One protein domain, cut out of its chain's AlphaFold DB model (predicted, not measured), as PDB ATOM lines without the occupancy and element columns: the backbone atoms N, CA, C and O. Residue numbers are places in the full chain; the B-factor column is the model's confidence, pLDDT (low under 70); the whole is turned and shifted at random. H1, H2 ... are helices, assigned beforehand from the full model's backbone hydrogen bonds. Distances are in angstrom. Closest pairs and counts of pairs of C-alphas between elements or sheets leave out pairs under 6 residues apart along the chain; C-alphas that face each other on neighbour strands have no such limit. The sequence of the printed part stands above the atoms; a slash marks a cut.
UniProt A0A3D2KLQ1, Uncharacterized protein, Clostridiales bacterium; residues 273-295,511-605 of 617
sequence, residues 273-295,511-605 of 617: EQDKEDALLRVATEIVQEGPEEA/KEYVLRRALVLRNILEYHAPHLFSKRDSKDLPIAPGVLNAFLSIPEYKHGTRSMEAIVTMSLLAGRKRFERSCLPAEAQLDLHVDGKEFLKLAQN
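Overview. This is residues 273 to 295 and 511 to 605 of the 617 residues of an uncharacterized protein of Clostridiales bacterium (UniProt A0A3D2KLQ1). Two long helices, H1 and H3, lie side by side and run the same way; H4 crosses both of them, and H5 crosses H3. H7 packs on H4 away from that pair, with little H6 beside it, while little H2 folds back on H1, and two long loops join H3 to H4 and H5 to H6. The printed part has 118 residues, with seven named helices in the order H1 to H7 and no named strand; its class is all helix, and the helix packing is mostly crossed. It is compact, with a radius of gyration of the C-alphas of 13.4 A, and spans 41 by 36 by 23 A.

Along the chain. H1, residues 273 to 290, begins with C-alpha 273 at (-40.119, 45.695, 53.511) and is 25.6 A long from first to last C-alpha. H2 is residues 292 to 295. After the cut, H3, residues 513 to 528, is 22.2 A long and ends with C-alpha 528 at (-53.816, 52.252, 21.582). H4, residues 545 to 553, measures 11.8 A, and H5, residues 561 to 570, measures 14.3 A. H6 is residues 587 to 590. H7, residues 596 to 602, ends with C-alpha 602 at (-42.891, 36.984, 34.289).

Arrangement. H1 touches H3 with its residues 280 to 288 alone, at a shallow tilt of 14 degrees, the same way; their closest C-alphas, of Ala 284 and Leu 515, are 4.9 A apart. H1 touches H2 with its residues 283 to 287 alone, closest at the C-alphas of Ile 287 and Ala 295, 5.2 A. H1 also touches H4, at a steep tilt of 61 degrees, opposite ways, closest at the C-alphas of Thr 285 and Leu 548, 7.1 A. H3 touches H4 with its residues 514 to 521 alone, at a steep tilt of 59 degrees; the closest C-alphas, of Val 514 and Leu 552, are 5.6 A apart. H3 touches H5 at a steep tilt of 43 degrees, closest at the C-alphas of Ile 524 and Glu 565, 6.1 A. H4 touches H7 at a steep tilt of 61 degrees, closest at the C-alphas of Ala 550 and Leu 602, 4.8 A. H7 touches H6, closest at the C-alphas of Leu 590 and Gly 596, 4.6 A. H1 and H5 are apart, as are H3 and H7. Every O i to N i+4 pair is within hydrogen-bond range in H3, H4, H5 and H7, and 12 of 14 are in H1; H2 and H6 are too short for such a pair.

Size, cuts and confidence. The C-alphas of Glu 273 and Gly 575, the two farthest apart, are 41.3 A from each other. Residues 296 to 510 are not printed, and C-alphas 295 and 511 are 17.2 A apart across this cut. The links H3 to H4 and H5 to H6 are long, 16 residues each. The mean pLDDT of the printed part is 90.7; residues 273 to 275 and 534 to 539 are under 70.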
ATOM      1  N   GLU A 273     -40.679  45.509  54.870       59.56
ATOM      2  CA  GLU A 273     -40.119  45.695  53.511       59.56
ATOM      3  C   GLU A 273     -40.670  44.739  52.442       59.56
ATOM      4  O   GLU A 273     -40.887  45.174  51.309       59.56
ATOM      5  N   GLN A 274     -40.910  43.474  52.799       58.78
ATOM      6  CA  GLN A 274     -41.449  42.463  51.888       58.78
ATOM      7  C   GLN A 274     -42.950  42.667  51.620       58.78
ATOM      8  O   GLN A 274     -43.389  42.572  50.476       58.78
ATOM      9  N   ASP A 275     -43.721  43.016  52.652       67.19
ATOM     10  CA  ASP A 275     -45.161  43.279  52.546       67.19
ATOM     11  C   ASP A 275     -45.439  44.561  51.747       67.19
ATOM     12  O   ASP A 275     -46.444  44.665  51.039       67.19
ATOM     13  N   LYS A 276     -44.514  45.529  51.795       72.25
ATOM     14  CA  LYS A 276     -44.622  46.799  51.072       72.25
ATOM     15  C   LYS A 276     -44.550  46.633  49.552       72.25
ATOM     16  O   LYS A 276     -45.314  47.279  48.835       72.25
ATOM     17  N   GLU A 277     -43.633  45.814  49.040       76.44
ATOM     18  CA  GLU A 277     -43.494  45.603  47.589       76.44
ATOM     19  C   GLU A 277     -44.713  44.882  47.012       76.44
ATOM     20  O   GLU A 277     -45.272  45.326  46.004       76.44
ATOM     21  N   ASP A 278     -45.194  43.853  47.711       80.81
ATOM     22  CA  ASP A 278     -46.412  43.133  47.342       80.81
ATOM     23  C   ASP A 278     -47.648  44.049  47.419       80.81
ATOM     24  O   ASP A 278     -48.506  44.027  46.529       80.81
ATOM     25  N   ALA A 279     -47.729  44.925  48.429       84.75
ATOM     26  CA  ALA A 279     -48.797  45.915  48.542       84.75
ATOM     27  C   ALA A 279     -48.779  46.924  47.383       84.75
ATOM     28  O   ALA A 279     -49.822  47.178  46.775       84.75
ATOM     29  N   LEU A 280     -47.611  47.477  47.039       89.12
ATOM     30  CA  LEU A 280     -47.465  48.416  45.924       89.12
ATOM     31  C   LEU A 280     -47.778  47.753  44.578       89.12
ATOM     32  O   LEU A 280     -48.432  48.371  43.739       89.12
ATOM     33  N   LEU A 281     -47.370  46.498  44.373       90.38
ATOM     34  CA  LEU A 281     -47.670  45.746  43.154       90.38
ATOM     35  C   LEU A 281     -49.163  45.403  43.031       90.38
ATOM     36  O   LEU A 281     -49.724  45.464  41.930       90.38
ATOM     37  N   ARG A 282     -49.835  45.100  44.149       89.62
ATOM     38  CA  ARG A 282     -51.294  44.926  44.189       89.62
ATOM     39  C   ARG A 282     -52.007  46.216  43.789       89.62
ATOM     40  O   ARG A 282     -52.841  46.193  42.889       89.62
ATOM     41  N   VAL A 283     -51.620  47.348  44.374       91.94
ATOM     42  CA  VAL A 283     -52.193  48.660  44.024       91.94
ATOM     43  C   VAL A 283     -51.886  49.020  42.567       91.94
ATOM     44  O   VAL A 283     -52.764  49.487  41.851       91.94
ATOM     45  N   ALA A 284     -50.673  48.752  42.075       94.44
ATOM     46  CA  ALA A 284     -50.313  48.923  40.666       94.44
ATOM     47  C   ALA A 284     -51.217  48.091  39.737       94.44
ATOM     48  O   ALA A 284     -51.653  48.567  38.687       94.44
ATOM     49  N   THR A 285     -51.541  46.863  40.141       93.81
ATOM     50  CA  THR A 285     -52.462  45.983  39.416       93.81
ATOM     51  C   THR A 285     -53.876  46.565  39.375       93.81
ATOM     52  O   THR A 285     -54.455  46.677  38.292       93.81
ATOM     53  N   GLU A 286     -54.393  47.012  40.520       92.69
ATOM     54  CA  GLU A 286     -55.701  47.670  40.644       92.69
ATOM     55  C   GLU A 286     -55.766  48.964  39.818       92.69
ATOM     56  O   GLU A 286     -56.751  49.198  39.122       92.69
ATOM     57  N   ILE A 287     -54.696  49.773  39.789       94.56
ATOM     58  CA  ILE A 287     -54.618  50.971  38.935       94.56
ATOM     59  C   ILE A 287     -54.841  50.591  37.473       94.56
ATOM     60  O   ILE A 287     -55.629  51.241  36.788       94.56
ATOM     61  N   VAL A 288     -54.155  49.558  36.972       94.69
ATOM     62  CA  VAL A 288     -54.278  49.153  35.564       94.69
ATOM     63  C   VAL A 288     -55.653  48.564  35.280       94.69
ATOM     64  O   VAL A 288     -56.229  48.882  34.241       94.69
ATOM     65  N   GLN A 289     -56.194  47.758  36.191       92.00
ATOM     66  CA  GLN A 289     -57.462  47.053  36.007       92.00
ATOM     67  C   GLN A 289     -58.679  47.952  36.219       92.00
ATOM     68  O   GLN A 289     -59.489  48.061  35.310       92.00
ATOM     69  N   GLU A 290     -58.785  48.631  37.357       90.50
ATOM     70  CA  GLU A 290     -59.979  49.366  37.810       90.50
ATOM     71  C   GLU A 290     -59.851  50.886  37.632       90.50
ATOM     72  O   GLU A 290     -60.845  51.610  37.570       90.50
ATOM     73  N   GLY A 291     -58.622  51.382  37.499       91.38
ATOM     74  CA  GLY A 291     -58.322  52.793  37.283       91.38
ATOM     75  C   GLY A 291     -57.808  53.496  38.534       91.38
ATOM     76  O   GLY A 291     -58.061  53.065  39.661       91.38
ATOM     77  N   PRO A 292     -57.067  54.601  38.353       91.06
ATOM     78  CA  PRO A 292     -56.384  55.253  39.456       91.06
ATOM     79  C   PRO A 292     -57.344  55.880  40.472       91.06
ATOM     80  O   PRO A 292     -57.026  55.886  41.653       91.06
ATOM     81  N   GLU A 293     -58.528  56.349  40.065       87.12
ATOM     82  CA  GLU A 293     -59.520  56.902  41.000       87.12
ATOM     83  C   GLU A 293     -60.032  55.847  41.985       87.12
ATOM     84  O   GLU A 293     -60.345  56.171  43.129       87.12
ATOM     85  N   GLU A 294     -60.125  54.586  41.550       87.56
ATOM     86  CA  GLU A 294     -60.598  53.504  42.412       87.56
ATOM     87  C   GLU A 294     -59.470  52.935  43.278       87.56
ATOM     88  O   GLU A 294     -59.654  52.763  44.485       87.56
ATOM     89  N   ALA A 295     -58.291  52.713  42.693       89.31
ATOM     90  CA  ALA A 295     -57.141  52.133  43.384       89.31
ATOM     91  C   ALA A 295     -56.457  53.111  44.362       89.31
ATOM     92  O   ALA A 295     -55.885  52.706  45.371       89.31
ATOM     93  N   LYS A 511     -39.141  52.563  45.136       83.75
ATOM     94  CA  LYS A 511     -40.073  51.421  45.100       83.75
ATOM     95  C   LYS A 511     -41.414  51.791  44.467       83.75
ATOM     96  O   LYS A 511     -42.107  50.936  43.924       83.75
ATOM     97  N   GLU A 512     -41.779  53.071  44.483       86.94
ATOM     98  CA  GLU A 512     -43.045  53.573  43.947       86.94
ATOM     99  C   GLU A 512     -43.102  53.587  42.402       86.94
ATOM    100  O   GLU A 512     -44.172  53.812  41.823       86.94
ATOM    101  N   TYR A 513     -41.993  53.279  41.713       90.94
ATOM    102  CA  TYR A 513     -41.925  53.186  40.248       90.94
ATOM    103  C   TYR A 513     -42.978  52.244  39.635       90.94
ATOM    104  O   TYR A 513     -43.469  52.511  38.536       90.94
ATOM    105  N   VAL A 514     -43.393  51.185  40.346       93.62
ATOM    106  CA  VAL A 514     -44.446  50.261  39.881       93.62
ATOM    107  C   VAL A 514     -45.799  50.960  39.720       93.62
ATOM    108  O   VAL A 514     -46.529  50.672  38.770       93.62
ATOM    109  N   LEU A 515     -46.112  51.943  40.574       94.06
ATOM    110  CA  LEU A 515     -47.321  52.762  40.436       94.06
ATOM    111  C   LEU A 515     -47.204  53.692  39.222       94.06
ATOM    112  O   LEU A 515     -48.166  53.841  38.467       94.06
ATOM    113  N   ARG A 516     -46.016  54.274  38.985       93.50
ATOM    114  CA  ARG A 516     -45.757  55.079  37.777       93.50
ATOM    115  C   ARG A 516     -45.960  54.240  36.515       93.50
ATOM    116  O   ARG A 516     -46.659  54.672  35.600       93.50
ATOM    117  N   ARG A 517     -45.422  53.016  36.480       96.12
ATOM    118  CA  ARG A 517     -45.622  52.067  35.372       96.12
ATOM    119  C   ARG A 517     -47.087  51.719  35.168       96.12
ATOM    120  O   ARG A 517     -47.537  51.714  34.029       96.12
ATOM    121  N   ALA A 518     -47.836  51.477  36.239       97.00
ATOM    122  CA  ALA A 518     -49.263  51.200  36.152       97.00
ATOM    123  C   ALA A 518     -50.045  52.352  35.503       97.00
ATOM    124  O   ALA A 518     -50.825  52.128  34.574       97.00
ATOM    125  N   LEU A 519     -49.789  53.591  35.934       95.94
ATOM    126  CA  LEU A 519     -50.413  54.788  35.363       95.94
ATOM    127  C   LEU A 519     -50.071  54.958  33.877       95.94
ATOM    128  O   LEU A 519     -50.961  55.185  33.053       95.94
ATOM    129  N   VAL A 520     -48.793  54.801  33.525       96.12
ATOM    130  CA  VAL A 520     -48.312  54.892  32.141       96.12
ATOM    131  C   VAL A 520     -48.912  53.785  31.269       96.12
ATOM    132  O   VAL A 520     -49.441  54.073  30.196       96.12
ATOM    133  N   LEU A 521     -48.886  52.531  31.728       97.25
ATOM    134  CA  LEU A 521     -49.429  51.382  31.001       97.25
ATOM    135  C   LEU A 521     -50.922  51.552  30.733       97.25
ATOM    136  O   LEU A 521     -51.370  51.350  29.603       97.25
ATOM    137  N   ARG A 522     -51.688  51.948  31.755       95.38
ATOM    138  CA  ARG A 522     -53.118  52.196  31.590       95.38
ATOM    139  C   ARG A 522     -53.365  53.269  30.537       95.38
ATOM    140  O   ARG A 522     -54.186  53.057  29.652       95.38
ATOM    141  N   ASN A 523     -52.614  54.370  30.576       94.06
ATOM    142  CA  ASN A 523     -52.747  55.439  29.590       94.06
ATOM    143  C   ASN A 523     -52.444  54.978  28.155       94.06
ATOM    144  O   ASN A 523     -53.182  55.307  27.226       94.06
ATOM    145  N   ILE A 524     -51.382  54.185  27.980       95.56
ATOM    146  CA  ILE A 524     -51.009  53.588  26.691       95.56
ATOM    147  C   ILE A 524     -52.143  52.694  26.178       95.56
ATOM    148  O   ILE A 524     -52.510  52.788  25.008       95.56
ATOM    149  N   LEU A 525     -52.726  51.854  27.037       94.62
ATOM    150  CA  LEU A 525     -53.825  50.961  26.661       94.62
ATOM    151  C   LEU A 525     -55.107  51.734  26.334       94.62
ATOM    152  O   LEU A 525     -55.746  51.435  25.328       94.62
ATOM    153  N   GLU A 526     -55.459  52.759  27.113       92.12
ATOM    154  CA  GLU A 526     -56.593  53.653  26.826       92.12
ATOM    155  C   GLU A 526     -56.438  54.363  25.471       92.12
ATOM    156  O   GLU A 526     -57.428  54.701  24.818       92.12
ATOM    157  N   TYR A 527     -55.199  54.609  25.035       91.44
ATOM    158  CA  TYR A 527     -54.907  55.240  23.753       91.44
ATOM    159  C   TYR A 527     -54.897  54.248  22.582       91.44
ATOM    160  O   TYR A 527     -55.576  54.477  21.581       91.44
ATOM    161  N   HIS A 528     -54.123  53.165  22.693       93.75
ATOM    162  CA  HIS A 528     -53.816  52.252  21.582       93.75
ATOM    163  C   HIS A 528     -54.739  51.039  21.499       93.75
ATOM    164  O   HIS A 528     -54.884  50.450  20.429       93.75
ATOM    165  N   ALA A 529     -55.380  50.663  22.604       93.00
ATOM    166  CA  ALA A 529     -56.283  49.521  22.674       93.00
ATOM    167  C   ALA A 529     -57.601  49.853  23.410       93.00
ATOM    168  O   ALA A 529     -58.024  49.094  24.288       93.00
ATOM    169  N   PRO A 530     -58.301  50.953  23.048       90.94
ATOM    170  CA  PRO A 530     -59.516  51.384  23.744       90.94
ATOM    171  C   PRO A 530     -60.639  50.339  23.697       90.94
ATOM    172  O   PRO A 530     -61.514  50.329  24.555       90.94
ATOM    173  N   HIS A 531     -60.621  49.435  22.712       89.25
ATOM    174  CA  HIS A 531     -61.590  48.345  22.572       89.25
ATOM    175  C   HIS A 531     -61.471  47.258  23.652       89.25
ATOM    176  O   HIS A 531     -62.389  46.445  23.768       89.25
ATOM    177  N   LEU A 532     -60.378  47.226  24.427       90.06
ATOM    178  CA  LEU A 532     -60.229  46.313  25.564       90.06
ATOM    179  C   LEU A 532     -61.064  46.742  26.776       90.06
ATOM    180  O   LEU A 532     -61.493  45.888  27.544       90.06
ATOM    181  N   PHE A 533     -61.327  48.038  26.934       87.31
ATOM    182  CA  PHE A 533     -62.141  48.563  28.028       87.31
ATOM    183  C   PHE A 533     -63.612  48.294  27.697       87.31
ATOM    184  O   PHE A 533     -64.145  48.761  26.685       87.31
ATOM    185  N   SER A 534     -64.263  47.433  28.481       66.25
ATOM    186  CA  SER A 534     -65.595  46.943  28.118       66.25
ATOM    187  C   SER A 534     -66.662  48.029  28.305       66.25
ATOM    188  O   SER A 534     -66.776  48.593  29.380       66.25
ATOM    189  N   LYS A 535     -67.457  48.324  27.258       56.94
ATOM    190  CA  LYS A 535     -68.379  49.487  27.159       56.94
ATOM    191  C   LYS A 535     -67.675  50.835  27.421       56.94
ATOM    192  O   LYS A 535     -66.689  50.931  28.127       56.94
ATOM    193  N   ARG A 536     -68.198  51.924  26.847       51.56
ATOM    194  CA  ARG A 536     -67.569  53.259  26.950       51.56
ATOM    195  C   ARG A 536     -67.365  53.764  28.393       51.56
ATOM    196  O   ARG A 536     -66.564  54.672  28.567       51.56
ATOM    197  N   ASP A 537     -68.041  53.153  29.372       50.81
ATOM    198  CA  ASP A 537     -68.076  53.593  30.770       50.81
ATOM    199  C   ASP A 537     -67.536  52.569  31.793       50.81
ATOM    200  O   ASP A 537     -67.462  52.916  32.971       50.81
ATOM    201  N   SER A 538     -67.186  51.321  31.420       58.94
ATOM    202  CA  SER A 538     -66.584  50.410  32.414       58.94
ATOM    203  C   SER A 538     -65.082  50.652  32.492       58.94
ATOM    204  O   SER A 538     -64.375  50.611  31.482       58.94
ATOM    205  N   LYS A 539     -64.611  50.910  33.714       66.88
ATOM    206  CA  LYS A 539     -63.201  51.147  34.013       66.88
ATOM    207  C   LYS A 539     -62.365  49.861  33.996       66.88
ATOM    208  O   LYS A 539     -61.140  49.978  34.025       66.88
ATOM    209  N   ASP A 540     -63.016  48.699  33.904       80.00
ATOM    210  CA  ASP A 540     -62.400  47.382  34.026       80.00
ATOM    211  C   ASP A 540     -61.646  46.991  32.751       80.00
ATOM    212  O   ASP A 540     -62.223  46.865  31.662       80.00
ATOM    213  N   LEU A 541     -60.343  46.761  32.905       85.81
ATOM    214  CA  LEU A 541     -59.459  46.265  31.861       85.81
ATOM    215  C   LEU A 541     -59.213  44.752  32.030       85.81
ATOM    216  O   LEU A 541     -58.465  44.333  32.919       85.81
ATOM    217  N   PRO A 542     -59.761  43.904  31.143       89.56
ATOM    218  CA  PRO A 542     -59.457  42.482  31.113       89.56
ATOM    219  C   PRO A 542     -58.035  42.243  30.574       89.56
ATOM    220  O   PRO A 542     -57.785  42.224  29.366       89.56
ATOM    221  N   ILE A 543     -57.096  41.993  31.481       93.06
ATOM    222  CA  ILE A 543     -55.701  41.628  31.195       93.06
ATOM    223  C   ILE A 543     -55.333  40.358  31.965       93.06
ATOM    224  O   ILE A 543     -55.814  40.125  33.074       93.06
ATOM    225  N   ALA A 544     -54.535  39.478  31.359       93.81
ATOM    226  CA  ALA A 544     -54.048  38.288  32.045       93.81
ATOM    227  C   ALA A 544     -53.077  38.687  33.180       93.81
ATOM    228  O   ALA A 544     -52.137  39.438  32.909       93.81
ATOM    229  N   PRO A 545     -53.242  38.163  34.413       93.25
ATOM    230  CA  PRO A 545     -52.387  38.479  35.565       93.25
ATOM    231  C   PRO A 545     -50.880  38.408  35.295       93.25
ATOM    232  O   PRO A 545     -50.144  39.315  35.667       93.25
ATOM    233  N   GLY A 546     -50.421  37.363  34.598       94.88
ATOM    234  CA  GLY A 546     -49.009  37.225  34.233       94.88
ATOM    235  C   GLY A 546     -48.539  38.324  33.276       94.88
ATOM    236  O   GLY A 546     -47.472  38.894  33.471       94.88
ATOM    237  N   VAL A 547     -49.346  38.682  32.268       96.31
ATOM    238  CA  VAL A 547     -49.005  39.769  31.330       96.31
ATOM    239  C   VAL A 547     -48.858  41.087  32.082       96.31
ATOM    240  O   VAL A 547     -47.888  41.808  31.870       96.31
ATOM    241  N   LEU A 548     -49.789  41.379  32.991       95.88
ATOM    242  CA  LEU A 548     -49.727  42.575  33.819       95.88
ATOM    243  C   LEU A 548     -48.484  42.584  34.720       95.88
ATOM    244  O   LEU A 548     -47.761  43.576  34.742       95.88
ATOM    245  N   ASN A 549     -48.184  41.461  35.379       95.44
ATOM    246  CA  ASN A 549     -46.961  41.297  36.163       95.44
ATOM    247  C   ASN A 549     -45.700  41.561  35.320       95.44
ATOM    248  O   ASN A 549     -44.803  42.266  35.765       95.44
ATOM    249  N   ALA A 550     -45.647  41.069  34.079       96.81
ATOM    250  CA  ALA A 550     -44.514  41.314  33.188       96.81
ATOM    251  C   ALA A 550     -44.296  42.809  32.906       96.81
ATOM    252  O   ALA A 550     -43.161  43.277  32.955       96.81
ATOM    253  N   PHE A 551     -45.363  43.579  32.675       97.56
ATOM    254  CA  PHE A 551     -45.233  45.026  32.478       97.56
ATOM    255  C   PHE A 551     -44.833  45.783  33.755       97.56
ATOM    256  O   PHE A 551     -44.116  46.784  33.686       97.56
ATOM    257  N   LEU A 552     -45.314  45.359  34.922       96.38
ATOM    258  CA  LEU A 552     -45.054  46.078  36.168       96.38
ATOM    259  C   LEU A 552     -43.674  45.747  36.751       96.38
ATOM    260  O   LEU A 552     -42.987  46.659  37.209       96.38
ATOM    261  N   SER A 553     -43.238  44.490  36.643       94.75
ATOM    262  CA  SER A 553     -42.107  43.934  37.401       94.75
ATOM    263  C   SER A 553     -40.826  43.712  36.586       94.75
ATOM    264  O   SER A 553     -39.816  43.298  37.147       94.75
ATOM    265  N   ILE A 554     -40.824  43.958  35.268       96.00
ATOM    266  CA  ILE A 554     -39.599  43.833  34.455       96.00
ATOM    267  C   ILE A 554     -38.504  44.798  34.960       96.00
ATOM    268  O   ILE A 554     -38.817  45.953  35.222       96.00
ATOM    269  N   PRO A 555     -37.222  44.419  35.083       92.88
ATOM    270  CA  PRO A 555     -36.229  45.306  35.700       92.88
ATOM    271  C   PRO A 555     -36.063  46.670  35.012       92.88
ATOM    272  O   PRO A 555     -35.955  47.688  35.687       92.88
ATOM    273  N   GLU A 556     -36.093  46.710  33.678       94.69
ATOM    274  CA  GLU A 556     -35.799  47.924  32.908       94.69
ATOM    275  C   GLU A 556     -36.529  47.943  31.561       94.69
ATOM    276  O   GLU A 556     -36.623  46.924  30.867       94.69
ATOM    277  N   TYR A 557     -36.979  49.130  31.159       97.25
ATOM    278  CA  TYR A 557     -37.406  49.442  29.802       97.25
ATOM    279  C   TYR A 557     -36.298  50.180  29.040       97.25
ATOM    280  O   TYR A 557     -36.056  51.362  29.260       97.25
ATOM    281  N   LYS A 558     -35.697  49.532  28.030       96.00
ATOM    282  CA  LYS A 558     -34.525  50.043  27.275       96.00
ATOM    283  C   LYS A 558     -34.687  51.468  26.717       96.00
ATOM    284  O   LYS A 558     -33.702  52.171  26.497       96.00
ATOM    285  N   HIS A 559     -35.924  51.889  26.450       95.06
ATOM    286  CA  HIS A 559     -36.276  53.210  25.922       95.06
ATOM    287  C   HIS A 559     -37.409  53.886  26.722       95.06
ATOM    288  O   HIS A 559     -38.187  54.669  26.165       95.06
ATOM    289  N   GLY A 560     -37.535  53.564  28.014       94.25
ATOM    290  CA  GLY A 560     -38.557  54.109  28.907       94.25
ATOM    291  C   GLY A 560     -39.982  53.859  28.403       94.25
ATOM    292  O   GLY A 560     -40.318  52.772  27.927       94.25
ATOM    293  N   THR A 561     -40.834  54.886  28.439       95.56
ATOM    294  CA  THR A 561     -42.252  54.786  28.048       95.56
ATOM    295  C   THR A 561     -42.431  54.353  26.589       95.56
ATOM    296  O   THR A 561     -43.403  53.670  26.269       95.56
ATOM    297  N   ARG A 562     -41.470  54.666  25.703       95.38
ATOM    298  CA  ARG A 562     -41.505  54.226  24.296       95.38
ATOM    299  C   ARG A 562     -41.416  52.704  24.172       95.38
ATOM    300  O   ARG A 562     -42.060  52.135  23.300       95.38
ATOM    301  N   SER A 563     -40.651  52.045  25.046       97.81
ATOM    302  CA  SER A 563     -40.592  50.580  25.087       97.81
ATOM    303  C   SER A 563     -41.926  49.976  25.517       97.81
ATOM    304  O   SER A 563     -42.398  49.038  24.880       97.81
ATOM    305  N   MET A 564     -42.571  50.538  26.546       97.62
ATOM    306  CA  MET A 564     -43.906  50.099  26.974       97.62
ATOM    307  C   MET A 564     -44.933  50.235  25.841       97.62
ATOM    308  O   MET A 564     -45.687  49.303  25.561       97.62
ATOM    309  N   GLU A 565     -44.932  51.383  25.161       97.44
ATOM    310  CA  GLU A 565     -45.832  51.675  24.044       97.44
ATOM    311  C   GLU A 565     -45.591  50.740  22.850       97.44
ATOM    312  O   GLU A 565     -46.540  50.210  22.266       97.44
ATOM    313  N   ALA A 566     -44.327  50.468  22.521       97.81
ATOM    314  CA  ALA A 566     -43.961  49.551  21.450       97.81
ATOM    315  C   ALA A 566     -44.439  48.117  21.731       97.81
ATOM    316  O   ALA A 566     -45.030  47.485  20.860       97.81
ATOM    317  N   ILE A 567     -44.268  47.607  22.958       98.31
ATOM    318  CA  ILE A 567     -44.748  46.263  23.322       98.31
ATOM    319  C   ILE A 567     -46.272  46.164  23.160       98.31
ATOM    320  O   ILE A 567     -46.766  45.177  22.608       98.31
ATOM    321  N   VAL A 568     -47.029  47.185  23.579       97.69
ATOM    322  CA  VAL A 568     -48.495  47.211  23.414       97.69
ATOM    323  C   VAL A 568     -48.892  47.259  21.937       97.69
ATOM    324  O   VAL A 568     -49.747  46.489  21.509       97.69
ATOM    325  N   THR A 569     -48.269  48.127  21.144       96.81
ATOM    326  CA  THR A 569     -48.613  48.315  19.720       96.81
ATOM    327  C   THR A 569     -48.198  47.142  18.830       96.81
ATOM    328  O   THR A 569     -48.884  46.850  17.853       96.81
ATOM    329  N   MET A 570     -47.126  46.428  19.180       97.12
ATOM    330  CA  MET A 570     -46.723  45.186  18.512       97.12
ATOM    331  C   MET A 570     -47.573  43.975  18.924       97.12
ATOM    332  O   MET A 570     -47.528  42.943  18.253       97.12
ATOM    333  N   SER A 571     -48.328  44.071  20.023       97.19
ATOM    334  CA  SER A 571     -49.181  42.981  20.498       97.19
ATOM    335  C   SER A 571     -50.389  42.766  19.578       97.19
ATOM    336  O   SER A 571     -50.987  43.707  19.054       97.19
ATOM    337  N   LEU A 572     -50.818  41.511  19.419       96.06
ATOM    338  CA  LEU A 572     -51.939  41.109  18.558       96.06
ATOM    339  C   LEU A 572     -53.306  41.382  19.215       96.06
ATOM    340  O   LEU A 572     -54.088  40.465  19.480       96.06
ATOM    341  N   LEU A 573     -53.592  42.657  19.490       94.00
ATOM    342  CA  LEU A 573     -54.776  43.101  20.237       94.00
ATOM    343  C   LEU A 573     -56.006  43.368  19.364       94.00
ATOM    344  O   LEU A 573     -57.108  43.489  19.899       94.00
ATOM    345  N   ALA A 574     -55.862  43.454  18.040       90.06
ATOM    346  CA  ALA A 574     -56.968  43.760  17.136       90.06
ATOM    347  C   ALA A 574     -58.131  42.759  17.293       90.06
ATOM    348  O   ALA A 574     -57.954  41.547  17.171       90.06
ATOM    349  N   GLY A 575     -59.331  43.268  17.595       85.44
ATOM    350  CA  GLY A 575     -60.537  42.451  17.794       85.44
ATOM    351  C   GLY A 575     -60.543  41.589  19.065       85.44
ATOM    352  O   GLY A 575     -61.499  40.844  19.291       85.44
ATOM    353  N   ARG A 576     -59.508  41.675  19.910       90.00
ATOM    354  CA  ARG A 576     -59.455  40.971  21.195       90.00
ATOM    355  C   ARG A 576     -60.303  41.683  22.239       90.00
ATOM    356  O   ARG A 576     -60.427  42.898  22.229       90.00
ATOM    357  N   LYS A 577     -60.864  40.907  23.165       89.44
ATOM    358  CA  LYS A 577     -61.605  41.418  24.330       89.44
ATOM    359  C   LYS A 577     -60.814  41.319  25.634       89.44
ATOM    360  O   LYS A 577     -61.311  41.771  26.650       89.44
ATOM    361  N   ARG A 578     -59.638  40.686  25.616       92.69
ATOM    362  CA  ARG A 578     -58.743  40.494  26.764       92.69
ATOM    363  C   ARG A 578     -57.301  40.552  26.269       92.69
ATOM    364  O   ARG A 578     -57.011  40.014  25.199       92.69
ATOM    365  N   PHE A 579     -56.412  41.181  27.033       94.94
ATOM    366  CA  PHE A 579     -54.976  41.143  26.761       94.94
ATOM    367  C   PHE A 579     -54.379  39.875  27.381       94.94
ATOM    368  O   PHE A 579     -54.012  39.829  28.555       94.94
ATOM    369  N   GLU A 580     -54.346  38.813  26.583       94.50
ATOM    370  CA  GLU A 580     -53.835  37.499  26.973       94.50
ATOM    371  C   GLU A 580     -52.373  37.317  26.567       94.50
ATOM    372  O   GLU A 580     -51.872  37.979  25.659       94.50
ATOM    373  N   ARG A 581     -51.692  36.351  27.187       94.19
ATOM    374  CA  ARG A 581     -50.290  36.029  26.882       94.19
ATOM    375  C   ARG A 581     -50.061  35.668  25.409       94.19
ATOM    376  O   ARG A 581     -49.018  35.994  24.860       94.19
ATOM    377  N   SER A 582     -51.042  35.039  24.763       94.25
ATOM    378  CA  SER A 582     -51.021  34.702  23.331       94.25
ATOM    379  C   SER A 582     -50.986  35.927  22.409       94.25
ATOM    380  O   SER A 582     -50.725  35.782  21.218       94.25
ATOM    381  N   CYS A 583     -51.265  37.121  22.939       96.12
ATOM    382  CA  CYS A 583     -51.209  38.377  22.198       96.12
ATOM    383  C   CYS A 583     -49.816  39.019  22.224       96.12
ATOM    384  O   CYS A 583     -49.598  39.952  21.456       96.12
ATOM    385  N   LEU A 584     -48.910  38.574  23.104       97.25
ATOM    386  CA  LEU A 584     -47.589  39.183  23.250       97.25
ATOM    387  C   LEU A 584     -46.725  38.990  21.988       97.25
ATOM    388  O   LEU A 584     -46.854  37.964  21.314       97.25
ATOM    389  N   PRO A 585     -45.819  39.941  21.686       97.25
ATOM    390  CA  PRO A 585     -44.835  39.794  20.617       97.25
ATOM    391  C   PRO A 585     -43.900  38.598  20.845       97.25
ATOM    392  O   PRO A 585     -43.761  38.092  21.962       97.25
ATOM    393  N   ALA A 586     -43.215  38.167  19.784       96.75
ATOM    394  CA  ALA A 586     -42.172  37.152  19.897       96.75
ATOM    395  C   ALA A 586     -40.986  37.662  20.743       96.75
ATOM    396  O   ALA A 586     -40.727  38.863  20.786       96.75
ATOM    397  N   GLU A 587     -40.222  36.751  21.355       97.38
ATOM    398  CA  GLU A 587     -39.059  37.079  22.204       97.38
ATOM    399  C   GLU A 587     -38.092  38.062  21.527       97.38
ATOM    400  O   GLU A 587     -37.791  39.107  22.090       97.38
ATOM    401  N   ALA A 588     -37.733  37.814  20.262       96.75
ATOM    402  CA  ALA A 588     -36.841  38.690  19.499       96.75
ATOM    403  C   ALA A 588     -37.384  40.121  19.294       96.75
ATOM    404  O   ALA A 588     -36.608  41.055  19.118       96.75
ATOM    405  N   GLN A 589     -38.710  40.309  19.296       97.38
ATOM    406  CA  GLN A 589     -39.326  41.640  19.241       97.38
ATOM    407  C   GLN A 589     -39.325  42.301  20.622       97.38
ATOM    408  O   GLN A 589     -39.076  43.500  20.730       97.38
ATOM    409  N   LEU A 590     -39.575  41.523  21.682       97.81
ATOM    410  CA  LEU A 590     -39.478  41.997  23.064       97.81
ATOM    411  C   LEU A 590     -38.048  42.433  23.406       97.81
ATOM    412  O   LEU A 590     -37.876  43.459  24.059       97.81
ATOM    413  N   ASP A 591     -37.036  41.734  22.890       97.94
ATOM    414  CA  ASP A 591     -35.617  42.049  23.088       97.94
ATOM    415  C   ASP A 591     -35.199  43.421  22.545       97.94
ATOM    416  O   ASP A 591     -34.161  43.950  22.944       97.94
ATOM    417  N   LEU A 592     -35.995  44.063  21.689       97.25
ATOM    418  CA  LEU A 592     -35.752  45.453  21.292       97.25
ATOM    419  C   LEU A 592     -36.081  46.450  22.417       97.25
ATOM    420  O   LEU A 592     -35.602  47.580  22.399       97.25
ATOM    421  N   HIS A 593     -36.877  46.040  23.407       98.00
ATOM    422  CA  HIS A 593     -37.497  46.941  24.379       98.00
ATOM    423  C   HIS A 593     -37.248  46.572  25.841       98.00
ATOM    424  O   HIS A 593     -37.211  47.478  26.676       98.00
ATOM    425  N   VAL A 594     -37.068  45.285  26.136       97.88
ATOM    426  CA  VAL A 594     -36.853  44.685  27.465       97.88
ATOM    427  C   VAL A 594     -35.932  43.459  27.334       97.88
ATOM    428  O   VAL A 594     -35.456  43.166  26.238       97.88
ATOM    429  N   ASP A 595     -35.639  42.755  28.429       98.00
ATOM    430  CA  ASP A 595     -35.176  41.359  28.363       98.00
ATOM    431  C   ASP A 595     -36.384  40.472  28.020       98.00
ATOM    432  O   ASP A 595     -37.283  40.289  28.846       98.00
ATOM    433  N   GLY A 596     -36.455  39.981  26.778       97.19
ATOM    434  CA  GLY A 596     -37.609  39.242  26.275       97.19
ATOM    435  C   GLY A 596     -37.831  37.921  27.002       97.19
ATOM    436  O   GLY A 596     -38.977  37.543  27.263       97.19
ATOM    437  N   LYS A 597     -36.751  37.246  27.403       96.94
ATOM    438  CA  LYS A 597     -36.817  35.983  28.138       96.94
ATOM    439  C   LYS A 597     -37.375  36.188  29.542       96.94
ATOM    440  O   LYS A 597     -38.269  35.443  29.951       96.94
ATOM    441  N   GLU A 598     -36.890  37.193  30.271       96.88
ATOM    442  CA  GLU A 598     -37.408  37.507  31.605       96.88
ATOM    443  C   GLU A 598     -38.845  38.036  31.529       96.88
ATOM    444  O   GLU A 598     -39.697  37.602  32.303       96.88
ATOM    445  N   PHE A 599     -39.165  38.875  30.540       97.44
ATOM    446  CA  PHE A 599     -40.531  39.358  30.325       97.44
ATOM    447  C   PHE A 599     -41.507  38.201  30.081       97.44
ATOM    448  O   PHE A 599     -42.557  38.113  30.717       97.44
ATOM    449  N   LEU A 600     -41.151  37.259  29.199       96.31
ATOM    450  CA  LEU A 600     -41.972  36.080  28.931       96.31
ATOM    451  C   LEU A 600     -42.052  35.134  30.128       96.31
ATOM    452  O   LEU A 600     -43.067  34.453  30.258       96.31
ATOM    453  N   LYS A 601     -41.023  35.076  30.981       95.69
ATOM    454  CA  LYS A 601     -41.019  34.317  32.241       95.69
ATOM    455  C   LYS A 601     -41.975  34.930  33.267       95.69
ATOM    456  O   LYS A 601     -42.813  34.210  33.809       95.69
ATOM    457  N   LEU A 602     -41.924  36.247  33.469       95.00
ATOM    458  CA  LEU A 602     -42.891  36.984  34.289       95.00
ATOM    459  C   LEU A 602     -44.315  36.814  33.744       95.00
ATOM    460  O   LEU A 602     -45.242  36.576  34.510       95.00
ATOM    461  N   ALA A 603     -44.481  36.795  32.419       93.81
ATOM    462  CA  ALA A 603     -45.777  36.573  31.782       93.81
ATOM    463  C   ALA A 603     -46.388  35.185  32.051       93.81
ATOM    464  O   ALA A 603     -47.594  35.007  31.856       93.81
ATOM    465  N   GLN A 604     -45.591  34.195  32.476       90.56
ATOM    466  CA  GLN A 604     -46.088  32.863  32.859       90.56
ATOM    467  C   GLN A 604     -46.532  32.808  34.320       90.56
ATOM    468  O   GLN A 604     -47.386  31.988  34.652       90.56
ATOM    469  N   ASN A 605     -45.966  33.667  35.169       82.94
ATOM    470  CA  ASN A 605     -46.140  33.626  36.611       82.94
ATOM    471  C   ASN A 605     -47.002  34.815  37.065       82.94
ATOM    472  O   ASN A 605     -46.537  35.957  37.012       82.94
TER     473      ASN A 605